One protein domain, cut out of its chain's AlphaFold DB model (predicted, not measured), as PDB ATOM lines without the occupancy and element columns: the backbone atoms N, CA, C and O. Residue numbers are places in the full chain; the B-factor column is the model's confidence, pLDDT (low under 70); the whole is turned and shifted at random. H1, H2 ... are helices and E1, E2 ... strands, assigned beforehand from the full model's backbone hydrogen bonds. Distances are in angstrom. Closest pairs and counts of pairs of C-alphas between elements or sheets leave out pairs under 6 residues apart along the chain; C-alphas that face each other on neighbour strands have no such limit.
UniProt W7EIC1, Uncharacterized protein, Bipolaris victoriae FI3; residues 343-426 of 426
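Overview. This is residues 343 to 426 of the 426 residues of an uncharacterized protein of Bipolaris victoriae FI3 (UniProt W7EIC1). Little regular structure: a short two-stranded ribbon, E1 with E2, lies near the middle of a mostly loop-built body, with H3 at one end and H1 and H2 toward the other. The long last stretch, residues 400 to 426, folds back from the H3 end toward the H1 and H2 end. The 84 printed residues run E1, H1, H2, E2, H3; the class is mixed, with 24 residues in named elements. The whole is compact, radius of gyration of the C-alphas 12.4 A, and only just elongated, 36 by 24 by 21 A.

Along the chain. E1, residues 344 to 347, begins at C-alpha (227.506, 145.351, -32.740) and spans 9.0 A. H1 is residues 363 to 367 and H2 residues 379 to 383. E2, residues 390 to 393, spans 10.1 A. H3, residues 394 to 399, ends at C-alpha (217.723, 137.522, -34.688).

Arrangement. E1 and E2 are antiparallel, with N 345 and O 392 2.8 A apart, within hydrogen-bond range. The closest C-alphas of E1 and H3, Ala 344 and Ser 394, are 4.8 A apart. H1 and H2 only just touch, with 3 pairs of C-alphas within 8 A, the closest Cys 365 and Ser 380, 7.2 A. H3 is apart from both. In H1, H2 and H3 every O i to N i+4 pair is within hydrogen-bond range.

Size, cuts and confidence. The farthest C-alphas, Glu 383 and Leu 406, are 37.9 A apart. The printed part has no cut. The links E1 to H1 and H1 to H2 are long. Residues 404 to 406 and 423 to 426 have pLDDT under 70.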
ATOM      1  N   ALA A 343     226.303 146.274 -37.419       87.81
ATOM      2  CA  ALA A 343     226.231 146.819 -36.067       87.81
ATOM      3  C   ALA A 343     226.669 145.769 -35.030       87.81
ATOM      4  O   ALA A 343     226.405 144.570 -35.190       87.81
ATOM      5  N   ALA A 344     227.225 146.202 -33.899       91.38
ATOM      6  CA  ALA A 344     227.506 145.351 -32.740       91.38
ATOM      7  C   ALA A 344     226.780 145.870 -31.493       91.38
ATOM      8  O   ALA A 344     226.658 147.075 -31.296       91.38
ATOM      9  N   HIS A 345     226.333 144.954 -30.637       93.25
ATOM     10  CA  HIS A 345     225.811 145.264 -29.310       93.25
ATOM     11  C   HIS A 345     226.847 144.906 -28.250       93.25
ATOM     12  O   HIS A 345     227.537 143.889 -28.355       93.25
ATOM     13  N   LEU A 346     226.913 145.716 -27.198       94.38
ATOM     14  CA  LEU A 346     227.660 145.372 -26.000       94.38
ATOM     15  C   LEU A 346     226.814 144.414 -25.155       94.38
ATOM     16  O   LEU A 346     225.776 144.795 -24.621       94.38
ATOM     17  N   VAL A 347     227.239 143.156 -25.063       95.31
ATOM     18  CA  VAL A 347     226.519 142.089 -24.358       95.31
ATOM     19  C   VAL A 347     227.410 141.547 -23.246       95.31
ATOM     20  O   VAL A 347     228.596 141.295 -23.460       95.31
ATOM     21  N   ARG A 348     226.848 141.347 -22.052       95.06
ATOM     22  CA  ARG A 348     227.536 140.650 -20.959       95.06
ATOM     23  C   ARG A 348     227.549 139.146 -21.271       95.06
ATOM     24  O   ARG A 348     226.463 138.572 -21.390       95.06
ATOM     25  N   PRO A 349     228.717 138.500 -21.439       92.69
ATOM     26  CA  PRO A 349     228.771 137.058 -21.644       92.69
ATOM     27  C   PRO A 349     228.144 136.316 -20.461       92.69
ATOM     28  O   PRO A 349     228.233 136.761 -19.316       92.69
ATOM     29  N   HIS A 350     227.505 135.180 -20.737       91.50
ATOM     30  CA  HIS A 350     227.020 134.298 -19.678       91.50
ATOM     31  C   HIS A 350     228.213 133.776 -18.863       91.50
ATOM     32  O   HIS A 350     229.256 133.524 -19.453       91.50
ATOM     33  N   MET A 351     228.081 133.583 -17.546       87.25
ATOM     34  CA  MET A 351     229.227 133.261 -16.664       87.25
ATOM     35  C   MET A 351     230.021 132.017 -17.086       87.25
ATOM     36  O   MET A 351     231.218 131.942 -16.847       87.25
ATOM     37  N   HIS A 352     229.356 131.071 -17.746       87.06
ATOM     38  CA  HIS A 352     229.946 129.830 -18.255       87.06
ATOM     39  C   HIS A 352     230.110 129.820 -19.784       87.06
ATOM     40  O   HIS A 352     230.229 128.758 -20.382       87.06
ATOM     41  N   ALA A 353     230.038 130.981 -20.442       88.00
ATOM     42  CA  ALA A 353     230.230 131.068 -21.883       88.00
ATOM     43  C   ALA A 353     231.709 130.892 -22.235       88.00
ATOM     44  O   ALA A 353     232.563 131.653 -21.780       88.00
ATOM     45  N   GLU A 354     231.992 129.935 -23.109       87.38
ATOM     46  CA  GLU A 354     233.306 129.791 -23.723       87.38
ATOM     47  C   GLU A 354     233.443 130.817 -24.850       87.38
ATOM     48  O   GLU A 354     232.687 130.797 -25.824       87.38
ATOM     49  N   LEU A 355     234.387 131.749 -24.706       89.88
ATOM     50  CA  LEU A 355     234.657 132.745 -25.737       89.88
ATOM     51  C   LEU A 355     235.891 132.344 -26.553       89.88
ATOM     52  O   LEU A 355     236.855 131.805 -26.003       89.88
ATOM     53  N   PRO A 356     235.928 132.663 -27.857       90.31
ATOM     54  CA  PRO A 356     237.110 132.425 -28.670       90.31
ATOM     55  C   PRO A 356     238.348 133.118 -28.094       90.31
ATOM     56  O   PRO A 356     238.295 134.271 -27.665       90.31
ATOM     57  N   LYS A 357     239.517 132.479 -28.201       87.12
ATOM     58  CA  LYS A 357     240.808 133.096 -27.827       87.12
ATOM     59  C   LYS A 357     241.066 134.431 -28.540       87.12
ATOM     60  O   LYS A 357     241.647 135.353 -27.985       87.12
ATOM     61  N   ARG A 358     240.543 134.562 -29.762       90.44
ATOM     62  CA  ARG A 358     240.635 135.773 -30.591       90.44
ATOM     63  C   ARG A 358     239.519 136.793 -30.357       90.44
ATOM     64  O   ARG A 358     239.461 137.767 -31.099       90.44
ATOM     65  N   VAL A 359     238.624 136.595 -29.386       91.69
ATOM     66  CA  VAL A 359     237.552 137.563 -29.096       91.69
ATOM     67  C   VAL A 359     238.148 138.948 -28.831       91.69
ATOM     68  O   VAL A 359     239.228 139.057 -28.245       91.69
ATOM     69  N   VAL A 360     237.472 140.010 -29.267       91.19
ATOM     70  CA  VAL A 360     237.861 141.390 -28.945       91.19
ATOM     71  C   VAL A 360     237.874 141.566 -27.418       91.19
ATOM     72  O   VAL A 360     237.090 140.937 -26.694       91.19
ATOM     73  N   ALA A 361     238.794 142.395 -26.915       91.94
ATOM     74  CA  ALA A 361     238.837 142.744 -25.498       91.94
ATOM     75  C   ALA A 361     237.471 143.285 -25.039       91.94
ATOM     76  O   ALA A 361     236.747 143.913 -25.816       91.94
ATOM     77  N   CYS A 362     237.095 143.024 -23.786       94.00
ATOM     78  CA  CYS A 362     235.894 143.648 -23.241       94.00
ATOM     79  C   CYS A 362     236.036 145.179 -23.266       94.00
ATOM     80  O   CYS A 362     237.152 145.700 -23.225       94.00
ATOM     81  N   SER A 363     234.910 145.885 -23.365       94.81
ATOM     82  CA  SER A 363     234.868 147.355 -23.451       94.81
ATOM     83  C   SER A 363     235.707 148.033 -22.365       94.81
ATOM     84  O   SER A 363     236.494 148.921 -22.674       94.81
ATOM     85  N   GLU A 364     235.615 147.536 -21.131       94.75
ATOM     86  CA  GLU A 364     236.364 148.051 -19.986       94.75
ATOM     87  C   GLU A 364     237.877 147.864 -20.132       94.75
ATOM     88  O   GLU A 364     238.638 148.819 -19.990       94.75
ATOM     89  N   CYS A 365     238.351 146.657 -20.445       93.12
ATOM     90  CA  CYS A 365     239.788 146.436 -20.609       93.12
ATOM     91  C   CYS A 365     240.346 147.148 -21.840       93.12
ATOM     92  O   CYS A 365     241.455 147.669 -21.774       93.12
ATOM     93  N   TYR A 366     239.581 147.207 -22.934       91.25
ATOM     94  CA  TYR A 366     239.969 147.957 -24.125       91.25
ATOM     95  C   TYR A 366     240.134 149.449 -23.814       91.25
ATOM     96  O   TYR A 366     241.152 150.032 -24.163       91.25
ATOM     97  N   ALA A 367     239.175 150.054 -23.103       92.06
ATOM     98  CA  ALA A 367     239.223 151.469 -22.740       92.06
ATOM     99  C   ALA A 367     240.364 151.809 -21.764       92.06
ATOM    100  O   ALA A 367     240.905 152.910 -21.811       92.06
ATOM    101  N   ASN A 368     240.737 150.869 -20.890       91.88
ATOM    102  CA  ASN A 368     241.771 151.068 -19.873       91.88
ATOM    103  C   ASN A 368     243.152 150.511 -20.274       91.88
ATOM    104  O   ASN A 368     244.052 150.495 -19.439       91.88
ATOM    105  N   ASN A 369     243.324 150.040 -21.516       89.12
ATOM    106  CA  ASN A 369     244.547 149.382 -22.001       89.12
ATOM    107  C   ASN A 369     245.030 148.227 -21.101       89.12
ATOM    108  O   ASN A 369     246.227 148.026 -20.922       89.12
ATOM    109  N   LEU A 370     244.093 147.477 -20.517       89.38
ATOM    110  CA  LEU A 370     244.399 146.335 -19.661       89.38
ATOM    111  C   LEU A 370     244.428 145.044 -20.472       89.38
ATOM    112  O   LEU A 370     243.668 144.869 -21.432       89.38
ATOM    113  N   GLU A 371     245.226 144.086 -20.011       87.56
ATOM    114  CA  GLU A 371     245.115 142.717 -20.485       87.56
ATOM    115  C   GLU A 371     243.708 142.173 -20.218       87.56
ATOM    116  O   GLU A 371     243.081 142.407 -19.178       87.56
ATOM    117  N   CYS A 372     243.178 141.464 -21.207       90.19
ATOM    118  CA  CYS A 372     241.858 140.867 -21.137       90.19
ATOM    119  C   CYS A 372     241.962 139.444 -21.650       90.19
ATOM    120  O   CYS A 372     242.175 139.222 -22.842       90.19
ATOM    121  N   ASP A 373     241.800 138.479 -20.760       89.44
ATOM    122  CA  ASP A 373     241.688 137.079 -21.146       89.44
ATOM    123  C   ASP A 373     240.420 136.829 -22.002       89.44
ATOM    124  O   ASP A 373     239.646 137.741 -22.342       89.44
ATOM    125  N   SER A 374     240.215 135.576 -22.402       87.12
ATOM    126  CA  SER A 374     239.017 135.132 -23.127       87.12
ATOM    127  C   SER A 374     237.968 134.505 -22.210       87.12
ATOM    128  O   SER A 374     237.101 133.781 -22.687       87.12
ATOM    129  N   GLU A 375     238.001 134.772 -20.905       89.50
ATOM    130  CA  GLU A 375     236.966 134.281 -19.998       89.50
ATOM    131  C   GLU A 375     235.688 135.126 -20.119       89.50
ATOM    132  O   GLU A 375     235.717 136.302 -20.506       89.50
ATOM    133  N   ALA A 376     234.534 134.538 -19.788       89.25
ATOM    134  CA  ALA A 376     233.244 135.231 -19.814       89.25
ATOM    135  C   ALA A 376     233.285 136.568 -19.048       89.25
ATOM    136  O   ALA A 376     232.831 137.603 -19.550       89.25
ATOM    137  N   ARG A 377     233.912 136.556 -17.869       93.75
ATOM    138  CA  ARG A 377     234.301 137.741 -17.105       93.75
ATOM    139  C   ARG A 377     235.813 137.702 -16.921       93.75
ATOM    140  O   ARG A 377     236.303 136.837 -16.211       93.75
ATOM    141  N   CYS A 378     236.534 138.617 -17.566       92.50
ATOM    142  CA  CYS A 378     237.993 138.573 -17.516       92.50
ATOM    143  C   CYS A 378     238.554 138.915 -16.138       92.50
ATOM    144  O   CYS A 378     237.945 139.697 -15.403       92.50
ATOM    145  N   ARG A 379     239.736 138.380 -15.822       92.94
ATOM    146  CA  ARG A 379     240.431 138.566 -14.544       92.94
ATOM    147  C   ARG A 379     240.509 140.034 -14.129       92.94
ATOM    148  O   ARG A 379     240.049 140.375 -13.047       92.94
ATOM    149  N   SER A 380     240.935 140.917 -15.030       91.69
ATOM    150  CA  SER A 380     241.030 142.363 -14.785       91.69
ATOM    151  C   SER A 380     239.684 143.012 -14.426       91.69
ATOM    152  O   SER A 380     239.622 143.912 -13.592       91.69
ATOM    153  N   CYS A 381     238.577 142.561 -15.031       94.44
ATOM    154  CA  CYS A 381     237.233 143.035 -14.675       94.44
ATOM    155  C   CYS A 381     236.699 142.398 -13.386       94.44
ATOM    156  O   CYS A 381     235.842 142.985 -12.725       94.44
ATOM    157  N   THR A 382     237.156 141.193 -13.049       93.94
ATOM    158  CA  THR A 382     236.831 140.511 -11.793       93.94
ATOM    159  C   THR A 382     237.536 141.188 -10.619       93.94
ATOM    160  O   THR A 382     236.883 141.504  -9.634       93.94
ATOM    161  N   GLU A 383     238.825 141.500 -10.750       93.56
ATOM    162  CA  GLU A 383     239.630 142.168  -9.718       93.56
ATOM    163  C   GLU A 383     239.161 143.599  -9.433       93.56
ATOM    164  O   GLU A 383     239.176 144.046  -8.291       93.56
ATOM    165  N   ARG A 384     238.705 144.313 -10.467       94.06
ATOM    166  CA  ARG A 384     238.180 145.684 -10.347       94.06
ATOM    167  C   ARG A 384     236.686 145.755 -10.029       94.06
ATOM    168  O   ARG A 384     236.152 146.852  -9.918       94.06
ATOM    169  N   ASP A 385     236.019 144.607  -9.968       93.31
ATOM    170  CA  ASP A 385     234.570 144.466  -9.818       93.31
ATOM    171  C   ASP A 385     233.723 145.316 -10.793       93.31
ATOM    172  O   ASP A 385     232.712 145.918 -10.437       93.31
ATOM    173  N   VAL A 386     234.116 145.352 -12.072       94.75
ATOM    174  CA  VAL A 386     233.372 146.058 -13.135       94.75
ATOM    175  C   VAL A 386     232.668 145.085 -14.082       94.75
ATOM    176  O   VAL A 386     233.009 143.898 -14.182       94.75
ATOM    177  N   SER A 387     231.652 145.574 -14.801       92.38
ATOM    178  CA  SER A 387     230.911 144.755 -15.757       92.38
ATOM    179  C   SER A 387     231.731 144.448 -17.009       92.38
ATOM    180  O   SER A 387     232.050 145.332 -17.793       92.38
ATOM    181  N   CYS A 388     231.982 143.165 -17.258       94.31
ATOM    182  CA  CYS A 388     232.663 142.706 -18.463       94.31
ATOM    183  C   CYS A 388     231.679 142.624 -19.648       94.31
ATOM    184  O   CYS A 388     231.072 141.583 -19.899       94.31
ATOM    185  N   GLY A 389     231.474 143.737 -20.359       94.00
ATOM    186  CA  GLY A 389     230.711 143.771 -21.612       94.00
ATOM    187  C   GLY A 389     231.603 143.496 -22.823       94.00
ATOM    188  O   GLY A 389     232.646 144.138 -22.972       94.00
ATOM    189  N   ARG A 390     231.196 142.581 -23.710       93.75
ATOM    190  CA  ARG A 390     231.909 142.265 -24.960       93.75
ATOM    191  C   ARG A 390     231.022 142.499 -26.177       93.75
ATOM    192  O   ARG A 390     229.798 142.426 -26.099       93.75
ATOM    193  N   TRP A 391     231.649 142.790 -27.308       94.75
ATOM    194  CA  TRP A 391     230.935 143.096 -28.540       94.75
ATOM    195  C   TRP A 391     230.419 141.817 -29.201       94.75
ATOM    196  O   TRP A 391     231.193 140.918 -29.542       94.75
ATOM    197  N   ARG A 392     229.103 141.753 -29.405       93.25
ATOM    198  CA  ARG A 392     228.414 140.683 -30.127       93.25
ATOM    199  C   ARG A 392     227.703 141.262 -31.346       93.25
ATOM    200  O   ARG A 392     227.072 142.312 -31.265       93.25
ATOM    201  N   CYS A 393     227.797 140.584 -32.480       92.31
ATOM    202  CA  CYS A 393     227.120 140.930 -33.721       92.31
ATOM    203  C   CYS A 393     225.613 141.109 -33.486       92.31
ATOM    204  O   CYS A 393     224.956 140.230 -32.919       92.31
ATOM    205  N   SER A 394     225.060 142.241 -33.934       90.19
ATOM    206  CA  SER A 394     223.652 142.596 -33.695       90.19
ATOM    207  C   SER A 394     222.685 141.624 -34.352       90.19
ATOM    208  O   SER A 394     221.685 141.270 -33.735       90.19
ATOM    209  N   MET A 395     223.020 141.147 -35.556       87.38
ATOM    210  CA  MET A 395     222.249 140.118 -36.261       87.38
ATOM    211  C   MET A 395     222.122 138.859 -35.400       87.38
ATOM    212  O   MET A 395     221.017 138.440 -35.080       87.38
ATOM    213  N   LYS A 396     223.250 138.317 -34.917       87.81
ATOM    214  CA  LYS A 396     223.249 137.102 -34.090       87.81
ATOM    215  C   LYS A 396     222.567 137.323 -32.738       87.81
ATOM    216  O   LYS A 396     221.898 136.430 -32.235       87.81
ATOM    217  N   HIS A 397     222.730 138.503 -32.141       89.25
ATOM    218  CA  HIS A 397     222.154 138.808 -30.834       89.25
ATOM    219  C   HIS A 397     220.630 139.012 -30.870       89.25
ATOM    220  O   HIS A 397     219.950 138.525 -29.972       89.25
ATOM    221  N   LYS A 398     220.102 139.734 -31.869       86.69
ATOM    222  CA  LYS A 398     218.671 140.076 -31.963       86.69
ATOM    223  C   LYS A 398     217.851 139.057 -32.752       86.69
ATOM    224  O   LYS A 398     216.706 138.825 -32.388       86.69
ATOM    225  N   LEU A 399     218.422 138.462 -33.801       83.94
ATOM    226  CA  LEU A 399     217.723 137.522 -34.688       83.94
ATOM    227  C   LEU A 399     218.097 136.056 -34.421       83.94
ATOM    228  O   LEU A 399     217.577 135.166 -35.082       83.94
ATOM    229  N   GLY A 400     219.010 135.784 -33.479       84.81
ATOM    230  CA  GLY A 400     219.464 134.430 -33.129       84.81
ATOM    231  C   GLY A 400     220.434 133.811 -34.141       84.81
ATOM    232  O   GLY A 400     221.328 133.060 -33.749       84.81
ATOM    233  N   ASP A 401     220.341 134.205 -35.413       83.19
ATOM    234  CA  ASP A 401     221.242 133.807 -36.488       83.19
ATOM    235  C   ASP A 401     221.846 134.994 -37.239       83.19
ATOM    236  O   ASP A 401     221.248 136.053 -37.412       83.19
ATOM    237  N   CYS A 402     223.094 134.814 -37.671       83.62
ATOM    238  CA  CYS A 402     223.783 135.754 -38.536       83.62
ATOM    239  C   CYS A 402     224.359 134.975 -39.719       83.62
ATOM    240  O   CYS A 402     225.169 134.072 -39.487       83.62
ATOM    241  N   PRO A 403     223.969 135.293 -40.966       76.56
ATOM    242  CA  PRO A 403     224.561 134.670 -42.138       76.56
ATOM    243  C   PRO A 403     226.030 135.102 -42.224       76.56
ATOM    244  O   PRO A 403     226.348 136.205 -42.670       76.56
ATOM    245  N   LEU A 404     226.927 134.228 -41.757       62.03
ATOM    246  CA  LEU A 404     228.366 134.488 -41.611       62.03
ATOM    247  C   LEU A 404     229.015 135.005 -42.908       62.03
ATOM    248  O   LEU A 404     229.937 135.810 -42.845       62.03
ATOM    249  N   ALA A 405     228.504 134.605 -44.077       60.97
ATOM    250  CA  ALA A 405     229.040 134.978 -45.389       60.97
ATOM    251  C   ALA A 405     228.818 136.453 -45.789       60.97
ATOM    252  O   ALA A 405     229.486 136.938 -46.696       60.97
ATOM    253  N   LEU A 406     227.896 137.171 -45.134       66.06
ATOM    254  CA  LEU A 406     227.546 138.563 -45.467       66.06
ATOM    255  C   LEU A 406     227.739 139.531 -44.293       66.06
ATOM    256  O   LEU A 406     227.420 140.719 -44.407       66.06
ATOM    257  N   CYS A 407     228.230 139.063 -43.144       79.56
ATOM    258  CA  CYS A 407     228.428 139.952 -42.010       79.56
ATOM    259  C   CYS A 407     229.692 140.796 -42.197       79.56
ATOM    260  O   CYS A 407     230.790 140.267 -42.339       79.56
ATOM    261  N   LYS A 408     229.544 142.126 -42.155       83.38
ATOM    262  CA  LYS A 408     230.678 143.064 -42.234       83.38
ATOM    263  C   LYS A 408     231.623 142.967 -41.030       83.38
ATOM    264  O   LYS A 408     232.757 143.425 -41.112       83.38
ATOM    265  N   LEU A 409     231.150 142.425 -39.908       87.69
ATOM    266  CA  LEU A 409     231.934 142.266 -38.688       87.69
ATOM    267  C   LEU A 409     232.495 140.848 -38.622       87.69
ATOM    268  O   LEU A 409     231.737 139.883 -38.655       87.69
ATOM    269  N   SER A 410     233.808 140.722 -38.449       89.56
ATOM    270  CA  SER A 410     234.449 139.434 -38.185       89.56
ATOM    271  C   SER A 410     234.030 138.918 -36.808       89.56
ATOM    272  O   SER A 410     234.393 139.500 -35.784       89.56
ATOM    273  N   HIS A 411     233.258 137.835 -36.768       91.31
ATOM    274  CA  HIS A 411     232.794 137.209 -35.530       91.31
ATOM    275  C   HIS A 411     232.779 135.679 -35.631       91.31
ATOM    276  O   HIS A 411     232.853 135.116 -36.722       91.31
ATOM    277  N   ASP A 412     232.694 135.000 -34.490       90.44
ATOM    278  CA  ASP A 412     232.576 133.540 -34.421       90.44
ATOM    279  C   ASP A 412     231.144 133.037 -34.720       90.44
ATOM    280  O   ASP A 412     230.238 133.815 -35.040       90.44
ATOM    281  N   SER A 413     230.913 131.725 -34.598       88.38
ATOM    282  CA  SER A 413     229.591 131.105 -34.800       88.38
ATOM    283  C   SER A 413     228.544 131.546 -33.768       88.38
ATOM    284  O   SER A 413     227.347 131.544 -34.063       88.38
ATOM    285  N   GLN A 414     228.979 131.967 -32.578       89.69
ATOM    286  CA  GLN A 414     228.125 132.500 -31.515       89.69
ATOM    287  C   GLN A 414     227.886 134.012 -31.650       89.69
ATOM    288  O   GLN A 414     227.059 134.572 -30.925       89.69
ATOM    289  N   GLY A 415     228.533 134.675 -32.610       91.31
ATOM    290  CA  GLY A 415     228.390 136.095 -32.909       91.31
ATOM    291  C   GLY A 415     229.326 137.013 -32.132       91.31
ATOM    292  O   GLY A 415     229.162 138.224 -32.226       91.31
ATOM    293  N   TRP A 416     230.275 136.503 -31.354       94.19
ATOM    294  CA  TRP A 416     231.268 137.318 -30.656       94.19
ATOM    295  C   TRP A 416     232.296 137.865 -31.634       94.19
ATOM    296  O   TRP A 416     232.863 137.107 -32.419       94.19
ATOM    297  N   LEU A 417     232.548 139.175 -31.593       93.06
ATOM    298  CA  LEU A 417     233.517 139.798 -32.492       93.06
ATOM    299  C   LEU A 417     234.920 139.266 -32.196       93.06
ATOM    300  O   LEU A 417     235.346 139.223 -31.040       93.06
ATOM    301  N   ILE A 418     235.641 138.888 -33.250       92.44
ATOM    302  CA  ILE A 418     236.990 138.331 -33.174       92.44
ATOM    303  C   ILE A 418     237.978 139.185 -33.966       92.44
ATOM    304  O   ILE A 418     237.647 139.778 -34.992       92.44
ATOM    305  N   LEU A 419     239.217 139.217 -33.492       89.31
ATOM    306  CA  LEU A 419     240.332 139.856 -34.173       89.31
ATOM    307  C   LEU A 419     240.976 138.889 -35.185       89.31
ATOM    308  O   LEU A 419     240.963 137.673 -34.969       89.31
ATOM    309  N   PRO A 420     241.575 139.398 -36.281       86.25
ATOM    310  CA  PRO A 420     242.233 138.556 -37.286       86.25
ATOM    311  C   PRO A 420     243.433 137.778 -36.731       86.25
ATOM    312  O   PRO A 420     243.683 136.638 -37.120       86.25
ATOM    313  N   LYS A 421     244.170 138.403 -35.808       84.38
ATOM    314  CA  LYS A 421     245.330 137.838 -35.115       84.38
ATOM    315  C   LYS A 421     245.034 137.765 -33.620       84.38
ATOM    316  O   LYS A 421     244.217 138.537 -33.114       84.38
ATOM    317  N   GLU A 422     245.674 136.825 -32.932       78.12
ATOM    318  CA  GLU A 422     245.639 136.794 -31.469       78.12
ATOM    319  C   GLU A 422     246.186 138.108 -30.908       78.12
ATOM    320  O   GLU A 422     247.046 138.754 -31.514       78.12
ATOM    321  N   ARG A 423     245.614 138.539 -29.782       69.56
ATOM    322  CA  ARG A 423     246.043 139.774 -29.133       69.56
ATOM    323  C   ARG A 423     247.482 139.577 -28.642       69.56
ATOM    324  O   ARG A 423     247.746 138.530 -28.053       69.56
ATOM    325  N   PRO A 424     248.392 140.538 -28.874       64.69
ATOM    326  CA  PRO A 424     249.687 140.497 -28.216       64.69
ATOM    327  C   PRO A 424     249.445 140.458 -26.704       64.69
ATOM    328  O   PRO A 424     248.690 141.284 -26.186       64.69
ATOM    329  N   GLN A 425     250.017 139.460 -26.033       61.25
ATOM    330  CA  GLN A 425     250.195 139.495 -24.584       61.25
ATOM    331  C   GLN A 425     251.328 140.495 -24.350       61.25
ATOM    332  O   GLN A 425     252.405 140.314 -24.924       61.25
ATOM    333  N   TRP A 426     251.021 141.601 -23.675       55.47
ATOM    334  CA  TRP A 426     251.972 142.683 -23.429       55.47
ATOM    335  C   TRP A 426     252.742 142.445 -22.142       55.47
ATOM    336  O   TRP A 426     252.142 141.860 -21.222       55.47
TER     337      TRP A 426